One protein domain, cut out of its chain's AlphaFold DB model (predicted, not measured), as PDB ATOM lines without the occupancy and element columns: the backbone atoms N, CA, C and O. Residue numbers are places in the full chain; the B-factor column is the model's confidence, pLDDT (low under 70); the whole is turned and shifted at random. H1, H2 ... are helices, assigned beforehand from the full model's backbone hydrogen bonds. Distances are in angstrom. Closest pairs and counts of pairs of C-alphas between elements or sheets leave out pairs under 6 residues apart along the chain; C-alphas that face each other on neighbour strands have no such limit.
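AT A GLANCE: This is residues 206 to 284 of the 284 residues of the protein "Putative talin" of Schistosoma mansoni (UniProt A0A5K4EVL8). Two long helices, H1 and H2, fold back loosely side by side; H2 lies in the middle, with short H4 packed on its side away from H1. Short H3 follows H2, and residues 206 to 216 stick out. The printed part has 79 residues, 44 of them in four named helices, H1 to H4 in order along the chain, with no named strand; the class is all helix, and the whole is compact, with a radius of gyration of the C-alphas of 13.0 A and spans of 35 by 29 by 17 A.

IN THESE COORDINATES: Find C-alpha 210 at (6.408, -29.087, -41.331); H1 runs 22.0 A to residue 225. H2, residues 233 to 248, runs 22.3 A. H3 is residues 253 to 258. H4, residues 277 to 282, ends at (23.347, -48.301, -43.517).

HOW THE PARTS SIT: Look at H2: its residues 237 to 241 alone touch H4, C-alphas of Ala 241 and Ile 281 closest at 4.9 A, at a steep tilt of 44 degrees, the same way. H1 and H2 are near each other, with 7 pairs of C-alphas within 10 A. H2 and H3 are close but not clearly touching, at 8.0 A between the C-alphas of Tyr 248 and Lys 255. H1, H2 and H4 have every O i to N i+4 pair within hydrogen-bond range; H3 has 0 of 2, and 1 of 3 O i to N i+3 pairs.

THE WHOLE: The printed part has no cut; the H3 to H4 link is long, and residue 206 is under pLDDT 70.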
ATOM      1  N   ASP A 206       6.817 -26.850 -32.919       68.18
ATOM      2  CA  ASP A 206       5.524 -27.420 -33.296       68.18
ATOM      3  C   ASP A 206       5.754 -28.529 -34.327       68.18
ATOM      4  O   ASP A 206       5.991 -28.282 -35.508       68.18
ATOM      5  N   THR A 207       5.662 -29.780 -33.879       75.62
ATOM      6  CA  THR A 207       5.803 -30.951 -34.756       75.62
ATOM      7  C   THR A 207       4.729 -31.035 -35.846       75.62
ATOM      8  O   THR A 207       4.862 -31.819 -36.786       75.62
ATOM      9  N   ARG A 208       3.665 -30.228 -35.745       77.33
ATOM     10  CA  ARG A 208       2.587 -30.130 -36.736       77.33
ATOM     11  C   ARG A 208       2.851 -29.056 -37.789       77.33
ATOM     12  O   ARG A 208       2.104 -29.005 -38.764       77.33
ATOM     13  N   ASP A 209       3.882 -28.226 -37.618       78.13
ATOM     14  CA  ASP A 209       4.339 -27.268 -38.623       78.13
ATOM     15  C   ASP A 209       5.547 -27.844 -39.393       78.13
ATOM     16  O   ASP A 209       6.703 -27.692 -38.977       78.13
ATOM     17  N   PRO A 210       5.322 -28.514 -40.542       80.30
ATOM     18  CA  PRO A 210       6.408 -29.087 -41.331       80.30
ATOM     19  C   PRO A 210       7.353 -28.023 -41.905       80.30
ATOM     20  O   PRO A 210       8.502 -28.343 -42.211       80.30
ATOM     21  N   VAL A 211       6.910 -26.767 -42.055       72.49
ATOM     22  CA  VAL A 211       7.751 -25.681 -42.575       72.49
ATOM     23  C   VAL A 211       8.769 -25.277 -41.517       72.49
ATOM     24  O   VAL A 211       9.964 -25.230 -41.811       72.49
ATOM     25  N   GLN A 212       8.316 -25.044 -40.282       71.59
ATOM     26  CA  GLN A 212       9.201 -24.719 -39.164       71.59
ATOM     27  C   GLN A 212      10.196 -25.856 -38.893       71.59
ATOM     28  O   GLN A 212      11.396 -25.604 -38.766       71.59
ATOM     29  N   LEU A 213       9.720 -27.107 -38.875       78.86
ATOM     30  CA  LEU A 213      10.573 -28.287 -38.717       78.86
ATOM     31  C   LEU A 213      11.647 -28.375 -39.805       78.86
ATOM     32  O   LEU A 213      12.819 -28.599 -39.501       78.86
ATOM     33  N   ASN A 214      11.266 -28.177 -41.069       81.08
ATOM     34  CA  ASN A 214      12.209 -28.239 -42.180       81.08
ATOM     35  C   ASN A 214      13.261 -27.121 -42.103       81.08
ATOM     36  O   ASN A 214      14.433 -27.369 -42.374       81.08
ATOM     37  N   LEU A 215      12.873 -25.907 -41.696       74.57
ATOM     38  CA  LEU A 215      13.816 -24.801 -41.495       74.57
ATOM     39  C   LEU A 215      14.855 -25.130 -40.414       74.57
ATOM     40  O   LEU A 215      16.047 -24.932 -40.644       74.57
ATOM     41  N   LEU A 216      14.420 -25.676 -39.275       78.08
ATOM     42  CA  LEU A 216      15.314 -26.104 -38.194       78.08
ATOM     43  C   LEU A 216      16.255 -27.226 -38.648       78.08
ATOM     44  O   LEU A 216      17.460 -27.163 -38.402       78.08
ATOM     45  N   TYR A 217      15.719 -28.225 -39.353       84.23
ATOM     46  CA  TYR A 217      16.505 -29.321 -39.915       84.23
ATOM     47  C   TYR A 217      17.607 -28.813 -40.855       84.23
ATOM     48  O   TYR A 217      18.767 -29.193 -40.695       84.23
ATOM     49  N   VAL A 218      17.275 -27.923 -41.798       83.01
ATOM     50  CA  VAL A 218      18.250 -27.359 -42.746       83.01
ATOM     51  C   VAL A 218      19.331 -26.561 -42.016       83.01
ATOM     52  O   VAL A 218      20.511 -26.763 -42.291       83.01
ATOM     53  N   GLN A 219      18.957 -25.714 -41.050       77.72
ATOM     54  CA  GLN A 219      19.913 -24.927 -40.262       77.72
ATOM     55  C   GLN A 219      20.890 -25.812 -39.485       77.72
ATOM     56  O   GLN A 219      22.100 -25.587 -39.520       77.72
ATOM     57  N   LEU A 220      20.374 -26.842 -38.807       84.10
ATOM     58  CA  LEU A 220      21.198 -27.767 -38.038       84.10
ATOM     59  C   LEU A 220      22.129 -28.576 -38.946       84.10
ATOM     60  O   LEU A 220      23.315 -28.718 -38.650       84.10
ATOM     61  N   LYS A 221      21.606 -29.071 -40.074       87.55
ATOM     62  CA  LYS A 221      22.393 -29.785 -41.080       87.55
ATOM     63  C   LYS A 221      23.538 -28.914 -41.593       87.55
ATOM     64  O   LYS A 221      24.681 -29.364 -41.599       87.55
ATOM     65  N   GLU A 222      23.268 -27.669 -41.982       83.70
ATOM     66  CA  GLU A 222      24.309 -26.749 -42.453       83.70
ATOM     67  C   GLU A 222      25.366 -26.469 -41.379       83.70
ATOM     68  O   GLU A 222      26.558 -26.542 -41.684       83.70
ATOM     69  N   ALA A 223      24.948 -26.217 -40.132       78.92
ATOM     70  CA  ALA A 223      25.844 -25.964 -39.000       78.92
ATOM     71  C   ALA A 223      26.751 -27.161 -38.665       78.92
ATOM     72  O   ALA A 223      27.880 -26.990 -38.211       78.92
ATOM     73  N   ILE A 224      26.283 -28.387 -38.892       86.89
ATOM     74  CA  ILE A 224      27.103 -29.588 -38.717       86.89
ATOM     75  C   ILE A 224      28.074 -29.744 -39.893       86.89
ATOM     76  O   ILE A 224      29.273 -29.929 -39.689       86.89
ATOM     77  N   LEU A 225      27.585 -29.642 -41.133       85.99
ATOM     78  CA  LEU A 225      28.402 -29.856 -42.336       85.99
ATOM     79  C   LEU A 225      29.537 -28.832 -42.483       85.99
ATOM     80  O   LEU A 225      30.615 -29.169 -42.984       85.99
ATOM     81  N   ASN A 226      29.307 -27.584 -42.066       83.36
ATOM     82  CA  ASN A 226      30.307 -26.518 -42.130       83.36
ATOM     83  C   ASN A 226      31.270 -26.494 -40.925       83.36
ATOM     84  O   ASN A 226      32.257 -25.760 -40.975       83.36
ATOM     85  N   GLY A 227      31.022 -27.312 -39.894       79.50
ATOM     86  CA  GLY A 227      31.844 -27.410 -38.688       79.50
ATOM     87  C   GLY A 227      31.515 -26.398 -37.586       79.50
ATOM     88  O   GLY A 227      32.231 -26.367 -36.590       79.50
ATOM     89  N   THR A 228      30.452 -25.594 -37.719       76.41
ATOM     90  CA  THR A 228      29.980 -24.701 -36.645       76.41
ATOM     91  C   THR A 228      29.571 -25.498 -35.403       76.41
ATOM     92  O   THR A 228      29.837 -25.070 -34.285       76.41
ATOM     93  N   HIS A 229      28.953 -26.670 -35.583       77.27
ATOM     94  CA  HIS A 229      28.602 -27.599 -34.508       77.27
ATOM     95  C   HIS A 229      29.504 -28.842 -34.573       77.27
ATOM     96  O   HIS A 229      29.184 -29.788 -35.301       77.27
ATOM     97  N   PRO A 230      30.628 -28.870 -33.829       83.76
ATOM     98  CA  PRO A 230      31.494 -30.038 -33.790       83.76
ATOM     99  C   PRO A 230      30.774 -31.199 -33.102       83.76
ATOM    100  O   PRO A 230      30.264 -31.073 -31.987       83.76
ATOM    101  N   ILE A 231      30.748 -32.346 -33.770       86.21
ATOM    102  CA  ILE A 231      30.122 -33.575 -33.280       86.21
ATOM    103  C   ILE A 231      31.113 -34.726 -33.370       86.21
ATOM    104  O   ILE A 231      32.035 -34.691 -34.181       86.21
ATOM    105  N   SER A 232      30.922 -35.761 -32.555       90.38
ATOM    106  CA  SER A 232      31.705 -36.996 -32.658       90.38
ATOM    107  C   SER A 232      31.382 -37.770 -33.943       90.38
ATOM    108  O   SER A 232      30.302 -37.628 -34.519       90.38
ATOM    109  N   GLN A 233      32.291 -38.654 -34.365       88.11
ATOM    110  CA  GLN A 233      32.072 -39.511 -35.535       88.11
ATOM    111  C   GLN A 233      30.806 -40.373 -35.396       88.11
ATOM    112  O   GLN A 233      30.073 -40.545 -36.367       88.11
ATOM    113  N   ASP A 234      30.525 -40.896 -34.200       90.46
ATOM    114  CA  ASP A 234      29.339 -41.725 -33.959       90.46
ATOM    115  C   ASP A 234      28.044 -40.911 -34.078       90.46
ATOM    116  O   ASP A 234      27.082 -41.364 -34.696       90.46
ATOM    117  N   GLN A 235      28.034 -39.673 -33.574       91.26
ATOM    118  CA  GLN A 235      26.907 -38.755 -33.771       91.26
ATOM    119  C   GLN A 235      26.718 -38.405 -35.249       91.26
ATOM    120  O   GLN A 235      25.588 -38.411 -35.731       91.26
ATOM    121  N   ALA A 236      27.807 -38.153 -35.984       91.86
ATOM    122  CA  ALA A 236      27.744 -37.855 -37.413       91.86
ATOM    123  C   ALA A 236      27.128 -39.014 -38.213       91.86
ATOM    124  O   ALA A 236      26.309 -38.784 -39.098       91.86
ATOM    125  N   ILE A 237      27.472 -40.258 -37.864       91.00
ATOM    126  CA  ILE A 237      26.896 -41.464 -38.475       91.00
ATOM    127  C   ILE A 237      25.395 -41.558 -38.192       91.00
ATOM    128  O   ILE A 237      24.616 -41.719 -39.131       91.00
ATOM    129  N   ASN A 238      24.982 -41.412 -36.929       91.76
ATOM    130  CA  ASN A 238      23.570 -41.497 -36.545       91.76
ATOM    131  C   ASN A 238      22.724 -40.429 -37.256       91.76
ATOM    132  O   ASN A 238      21.636 -40.712 -37.751       91.76
ATOM    133  N   LEU A 239      23.235 -39.197 -37.348       92.07
ATOM    134  CA  LEU A 239      22.545 -38.099 -38.028       92.07
ATOM    135  C   LEU A 239      22.469 -38.313 -39.543       92.07
ATOM    136  O   LEU A 239      21.426 -38.059 -40.142       92.07
ATOM    137  N   ALA A 240      23.530 -38.837 -40.162       91.02
ATOM    138  CA  ALA A 240      23.515 -39.180 -41.580       91.02
ATOM    139  C   ALA A 240      22.521 -40.318 -41.895       91.02
ATOM    140  O   ALA A 240      21.866 -40.279 -42.940       91.02
ATOM    141  N   ALA A 241      22.368 -41.295 -40.994       90.23
ATOM    142  CA  ALA A 241      21.376 -42.367 -41.114       90.23
ATOM    143  C   ALA A 241      19.942 -41.832 -40.991       90.23
ATOM    144  O   ALA A 241      19.100 -42.107 -41.847       90.23
ATOM    145  N   LEU A 242      19.683 -40.971 -40.004       91.20
ATOM    146  CA  LEU A 242      18.406 -40.267 -39.861       91.20
ATOM    147  C   LEU A 242      18.069 -39.412 -41.090       91.20
ATOM    148  O   LEU A 242      16.934 -39.437 -41.562       91.20
ATOM    149  N   GLN A 243      19.050 -38.700 -41.650       90.09
ATOM    150  CA  GLN A 243      18.872 -37.940 -42.887       90.09
ATOM    151  C   GLN A 243      18.495 -38.855 -44.063       90.09
ATOM    152  O   GLN A 243      17.585 -38.544 -44.829       90.09
ATOM    153  N   CYS A 244      19.164 -40.002 -44.195       87.84
ATOM    154  CA  CYS A 244      18.844 -41.007 -45.207       87.84
ATOM    155  C   CYS A 244      17.412 -41.538 -45.055       87.84
ATOM    156  O   CYS A 244      16.674 -41.626 -46.039       87.84
ATOM    157  N   GLN A 245      17.007 -41.834 -43.822       87.37
ATOM    158  CA  GLN A 245      15.658 -42.281 -43.496       87.37
ATOM    159  C   GLN A 245      14.606 -41.209 -43.817       87.37
ATOM    160  O   GLN A 245      13.538 -41.535 -44.331       87.37
ATOM    161  N   ALA A 246      14.900 -39.937 -43.546       85.88
ATOM    162  CA  ALA A 246      13.994 -38.825 -43.825       85.88
ATOM    163  C   ALA A 246      13.811 -38.578 -45.334       85.88
ATOM    164  O   ALA A 246      12.697 -38.322 -45.783       85.88
ATOM    165  N   GLU A 247      14.884 -38.681 -46.127       84.31
ATOM    166  CA  GLU A 247      14.862 -38.386 -47.568       84.31
ATOM    167  C   GLU A 247      14.351 -39.560 -48.423       84.31
ATOM    168  O   GLU A 247      13.651 -39.351 -49.415       84.31
ATOM    169  N   TYR A 248      14.682 -40.803 -48.056       83.85
ATOM    170  CA  TYR A 248      14.405 -41.991 -48.880       83.85
ATOM    171  C   TYR A 248      13.444 -42.998 -48.224       83.85
ATOM    172  O   TYR A 248      13.032 -43.989 -48.858       83.85
ATOM    173  N   GLY A 249      13.060 -42.754 -46.970       82.35
ATOM    174  CA  GLY A 249      12.364 -43.722 -46.129       82.35
ATOM    175  C   GLY A 249      13.281 -44.884 -45.720       82.35
ATOM    176  O   GLY A 249      14.500 -44.783 -45.854       82.35
ATOM    177  N   PRO A 250      12.699 -46.024 -45.299       81.16
ATOM    178  CA  PRO A 250      13.448 -47.227 -44.942       81.16
ATOM    179  C   PRO A 250      14.467 -47.622 -46.016       81.16
ATOM    180  O   PRO A 250      14.091 -47.888 -47.168       81.16
ATOM    181  N   MET A 251      15.743 -47.666 -45.627       71.52
ATOM    182  CA  MET A 251      16.865 -48.042 -46.489       71.52
ATOM    183  C   MET A 251      16.903 -49.556 -46.717       71.52
ATOM    184  O   MET A 251      17.605 -50.307 -46.051       71.52
ATOM    185  N   VAL A 252      16.125 -50.018 -47.696       76.37
ATOM    186  CA  VAL A 252      16.171 -51.405 -48.190       76.37
ATOM    187  C   VAL A 252      17.300 -51.577 -49.221       76.37
ATOM    188  O   VAL A 252      17.551 -50.647 -49.996       76.37
ATOM    189  N   PRO A 253      17.929 -52.768 -49.330       72.88
ATOM    190  CA  PRO A 253      19.039 -53.030 -50.259       72.88
ATOM    191  C   PRO A 253      18.777 -52.618 -51.715       72.88
ATOM    192  O   PRO A 253      19.688 -52.199 -52.431       72.88
ATOM    193  N   GLU A 254      17.524 -52.707 -52.161       72.08
ATOM    194  CA  GLU A 254      17.108 -52.310 -53.508       72.08
ATOM    195  C   GLU A 254      17.144 -50.791 -53.730       72.08
ATOM    196  O   GLU A 254      17.485 -50.340 -54.825       72.08
ATOM    197  N   LYS A 255      16.823 -49.997 -52.700       72.47
ATOM    198  CA  LYS A 255      16.847 -48.528 -52.764       72.47
ATOM    199  C   LYS A 255      18.267 -47.979 -52.705       72.47
ATOM    200  O   LYS A 255      18.565 -47.038 -53.434       72.47
ATOM    201  N   ILE A 256      19.150 -48.607 -51.927       72.31
ATOM    202  CA  ILE A 256      20.562 -48.206 -51.797       72.31
ATOM    203  C   ILE A 256      21.270 -48.257 -53.160       72.31
ATOM    204  O   ILE A 256      22.020 -47.354 -53.511       72.31
ATOM    205  N   LYS A 257      20.969 -49.270 -53.989       70.82
ATOM    206  CA  LYS A 257      21.513 -49.363 -55.356       70.82
ATOM    207  C   LYS A 257      21.032 -48.246 -56.284       70.82
ATOM    208  O   LYS A 257      21.731 -47.915 -57.235       70.82
ATOM    209  N   ARG A 258      19.825 -47.721 -56.057       70.52
ATOM    210  CA  ARG A 258      19.230 -46.662 -56.885       70.52
ATOM    211  C   ARG A 258      19.690 -45.272 -56.447       70.52
ATOM    212  O   ARG A 258      19.866 -44.417 -57.303       70.52
ATOM    213  N   ASN A 259      19.917 -45.080 -55.147       72.84
ATOM    214  CA  ASN A 259      20.294 -43.807 -54.545       72.84
ATOM    215  C   ASN A 259      21.557 -43.990 -53.683       72.84
ATOM    216  O   ASN A 259      21.434 -44.205 -52.474       72.84
ATOM    217  N   PRO A 260      22.764 -43.943 -54.278       77.20
ATOM    218  CA  PRO A 260      24.002 -44.004 -53.510       77.20
ATOM    219  C   PRO A 260      24.090 -42.820 -52.539       77.20
ATOM    220  O   PRO A 260      23.700 -41.696 -52.868       77.20
ATOM    221  N   ILE A 261      24.605 -43.071 -51.333       79.55
ATOM    222  CA  ILE A 261      24.721 -42.049 -50.293       79.55
ATOM    223  C   ILE A 261      25.868 -41.106 -50.659       79.55
ATOM    224  O   ILE A 261      27.038 -41.478 -50.587       79.55
ATOM    225  N   ASP A 262      25.549 -39.856 -50.999       83.93
ATOM    226  CA  ASP A 262      26.578 -38.821 -51.075       83.93
ATOM    227  C   ASP A 262      27.020 -38.438 -49.657       83.93
ATOM    228  O   ASP A 262      26.279 -37.801 -48.902       83.93
ATOM    229  N   LEU A 263      28.228 -38.868 -49.287       86.13
ATOM    230  CA  LEU A 263      28.830 -38.592 -47.985       86.13
ATOM    231  C   LEU A 263      29.185 -37.111 -47.811       86.13
ATOM    232  O   LEU A 263      29.244 -36.639 -46.677       86.13
ATOM    233  N   LYS A 264      29.412 -36.362 -48.900       84.97
ATOM    234  CA  LYS A 264      29.778 -34.939 -48.822       84.97
ATOM    235  C   LYS A 264      28.633 -34.068 -48.321       84.97
ATOM    236  O   LYS A 264      28.886 -33.076 -47.646       84.97
ATOM    237  N   ASP A 265      27.404 -34.480 -48.604       85.00
ATOM    238  CA  ASP A 265      26.189 -33.743 -48.248       85.00
ATOM    239  C   ASP A 265      25.614 -34.148 -46.882       85.00
ATOM    240  O   ASP A 265      24.564 -33.641 -46.476       85.00
ATOM    241  N   ARG A 266      26.261 -35.101 -46.195       86.18
ATOM    242  CA  ARG A 266      25.750 -35.723 -44.960       86.18
ATOM    243  C   ARG A 266      26.745 -35.759 -43.812       86.18
ATOM    244  O   ARG A 266      26.341 -35.979 -42.676       86.18
ATOM    245  N   LEU A 267      28.033 -35.557 -44.086       88.92
ATOM    246  CA  LEU A 267      29.076 -35.634 -43.073       88.92
ATOM    247  C   LEU A 267      29.974 -34.393 -43.083       88.92
ATOM    248  O   LEU A 267      30.343 -33.906 -44.154       88.92
ATOM    249  N   PRO A 268      30.414 -33.934 -41.897       87.50
ATOM    250  CA  PRO A 268      31.524 -33.000 -41.775       87.50
ATOM    251  C   PRO A 268      32.756 -33.480 -42.554       87.50
ATOM    252  O   PRO A 268      33.055 -34.679 -42.607       87.50
ATOM    253  N   LYS A 269      33.515 -32.539 -43.131       85.65
ATOM    254  CA  LYS A 269      34.651 -32.830 -44.031       85.65
ATOM    255  C   LYS A 269      35.710 -33.755 -43.426       85.65
ATOM    256  O   LYS A 269      36.353 -34.506 -44.159       85.65
ATOM    257  N   GLU A 270      35.883 -33.697 -42.110       86.29
ATOM    258  CA  GLU A 270      36.798 -34.539 -41.335       86.29
ATOM    259  C   GLU A 270      36.422 -36.025 -41.354       86.29
ATOM    260  O   GLU A 270      37.310 -36.875 -41.393       86.29
ATOM    261  N   TYR A 271      35.128 -36.350 -41.423       88.38
ATOM    262  CA  TYR A 271      34.651 -37.730 -41.378       88.38
ATOM    263  C   TYR A 271      34.488 -38.361 -42.757       88.38
ATOM    264  O   TYR A 271      34.540 -39.575 -42.862       88.38
ATOM    265  N   ILE A 272      34.390 -37.589 -43.845       84.88
ATOM    266  CA  ILE A 272      34.181 -38.135 -45.206       84.88
ATOM    267  C   ILE A 272      35.226 -39.206 -45.587       84.88
ATOM    268  O   ILE A 272      34.934 -40.119 -46.357       84.88
ATOM    269  N   LYS A 273      36.453 -39.110 -45.057       81.46
ATOM    270  CA  LYS A 273      37.563 -40.021 -45.386       81.46
ATOM    271  C   LYS A 273      37.691 -41.232 -44.456       81.46
ATOM    272  O   LYS A 273      38.542 -42.085 -44.727       81.46
ATOM    273  N   SER A 274      36.921 -41.335 -43.372       83.94
ATOM    274  CA  SER A 274      37.095 -42.456 -42.442       83.94
ATOM    275  C   SER A 274      36.528 -43.749 -43.030       83.94
ATOM    276  O   SER A 274      35.449 -43.791 -43.624       83.94
ATOM    277  N   LYS A 275      37.278 -44.842 -42.869       80.60
ATOM    278  CA  LYS A 275      36.925 -46.141 -43.453       80.60
ATOM    279  C   LYS A 275      35.649 -46.703 -42.824       80.60
ATOM    280  O   LYS A 275      35.497 -46.697 -41.607       80.60
ATOM    281  N   GLY A 276      34.769 -47.247 -43.663       83.41
ATOM    282  CA  GLY A 276      33.587 -47.993 -43.228       83.41
ATOM    283  C   GLY A 276      32.397 -47.147 -42.771       83.41
ATOM    284  O   GLY A 276      31.416 -47.727 -42.322       83.41
ATOM    285  N   ILE A 277      32.440 -45.814 -42.897       84.04
ATOM    286  CA  ILE A 277      31.318 -44.962 -42.473       84.04
ATOM    287  C   ILE A 277      30.031 -45.278 -43.234       84.04
ATOM    288  O   ILE A 277      28.996 -45.435 -42.600       84.04
ATOM    289  N   GLU A 278      30.087 -45.429 -44.558       82.83
ATOM    290  CA  GLU A 278      28.894 -45.734 -45.362       82.83
ATOM    291  C   GLU A 278      28.187 -47.005 -44.872       82.83
ATOM    292  O   GLU A 278      26.971 -47.021 -44.711       82.83
ATOM    293  N   LYS A 279      28.959 -48.044 -44.525       84.04
ATOM    294  CA  LYS A 279      28.414 -49.279 -43.954       84.04
ATOM    295  C   LYS A 279      27.738 -49.028 -42.604       84.04
ATOM    296  O   LYS A 279      26.646 -49.527 -42.380       84.04
ATOM    297  N   ARG A 280      28.364 -48.230 -41.733       86.05
ATOM    298  CA  ARG A 280      27.811 -47.894 -40.411       86.05
ATOM    299  C   ARG A 280      26.538 -47.050 -40.499       86.05
ATOM    300  O   ARG A 280      25.675 -47.204 -39.651       86.05
ATOM    301  N   ILE A 281      26.417 -46.188 -41.512       86.16
ATOM    302  CA  ILE A 281      25.197 -45.407 -41.776       86.16
ATOM    303  C   ILE A 281      24.049 -46.327 -42.205       86.16
ATOM    304  O   ILE A 281      22.913 -46.106 -41.813       86.16
ATOM    305  N   LEU A 282      24.342 -47.353 -43.007       82.32
ATOM    306  CA  LEU A 282      23.347 -48.301 -43.517       82.32
ATOM    307  C   LEU A 282      22.918 -49.375 -42.505       82.32
ATOM    308  O   LEU A 282      21.890 -50.013 -42.706       82.32
ATOM    309  N   GLU A 283      23.724 -49.626 -41.472       81.91
ATOM    310  CA  GLU A 283      23.435 -50.599 -40.406       81.91
ATOM    311  C   GLU A 283      22.536 -50.042 -39.291       81.91
ATOM    312  O   GLU A 283      22.074 -50.823 -38.457       81.91
ATOM    313  N   TRP A 284      22.325 -48.724 -39.260       76.04
ATOM    314  CA  TRP A 284      21.489 -48.036 -38.278       76.04
ATOM    315  C   TRP A 284      20.019 -48.029 -38.711       76.04
ATOM    316  O   TRP A 284      19.167 -48.401 -37.873       76.04
TER     317      TRP A 284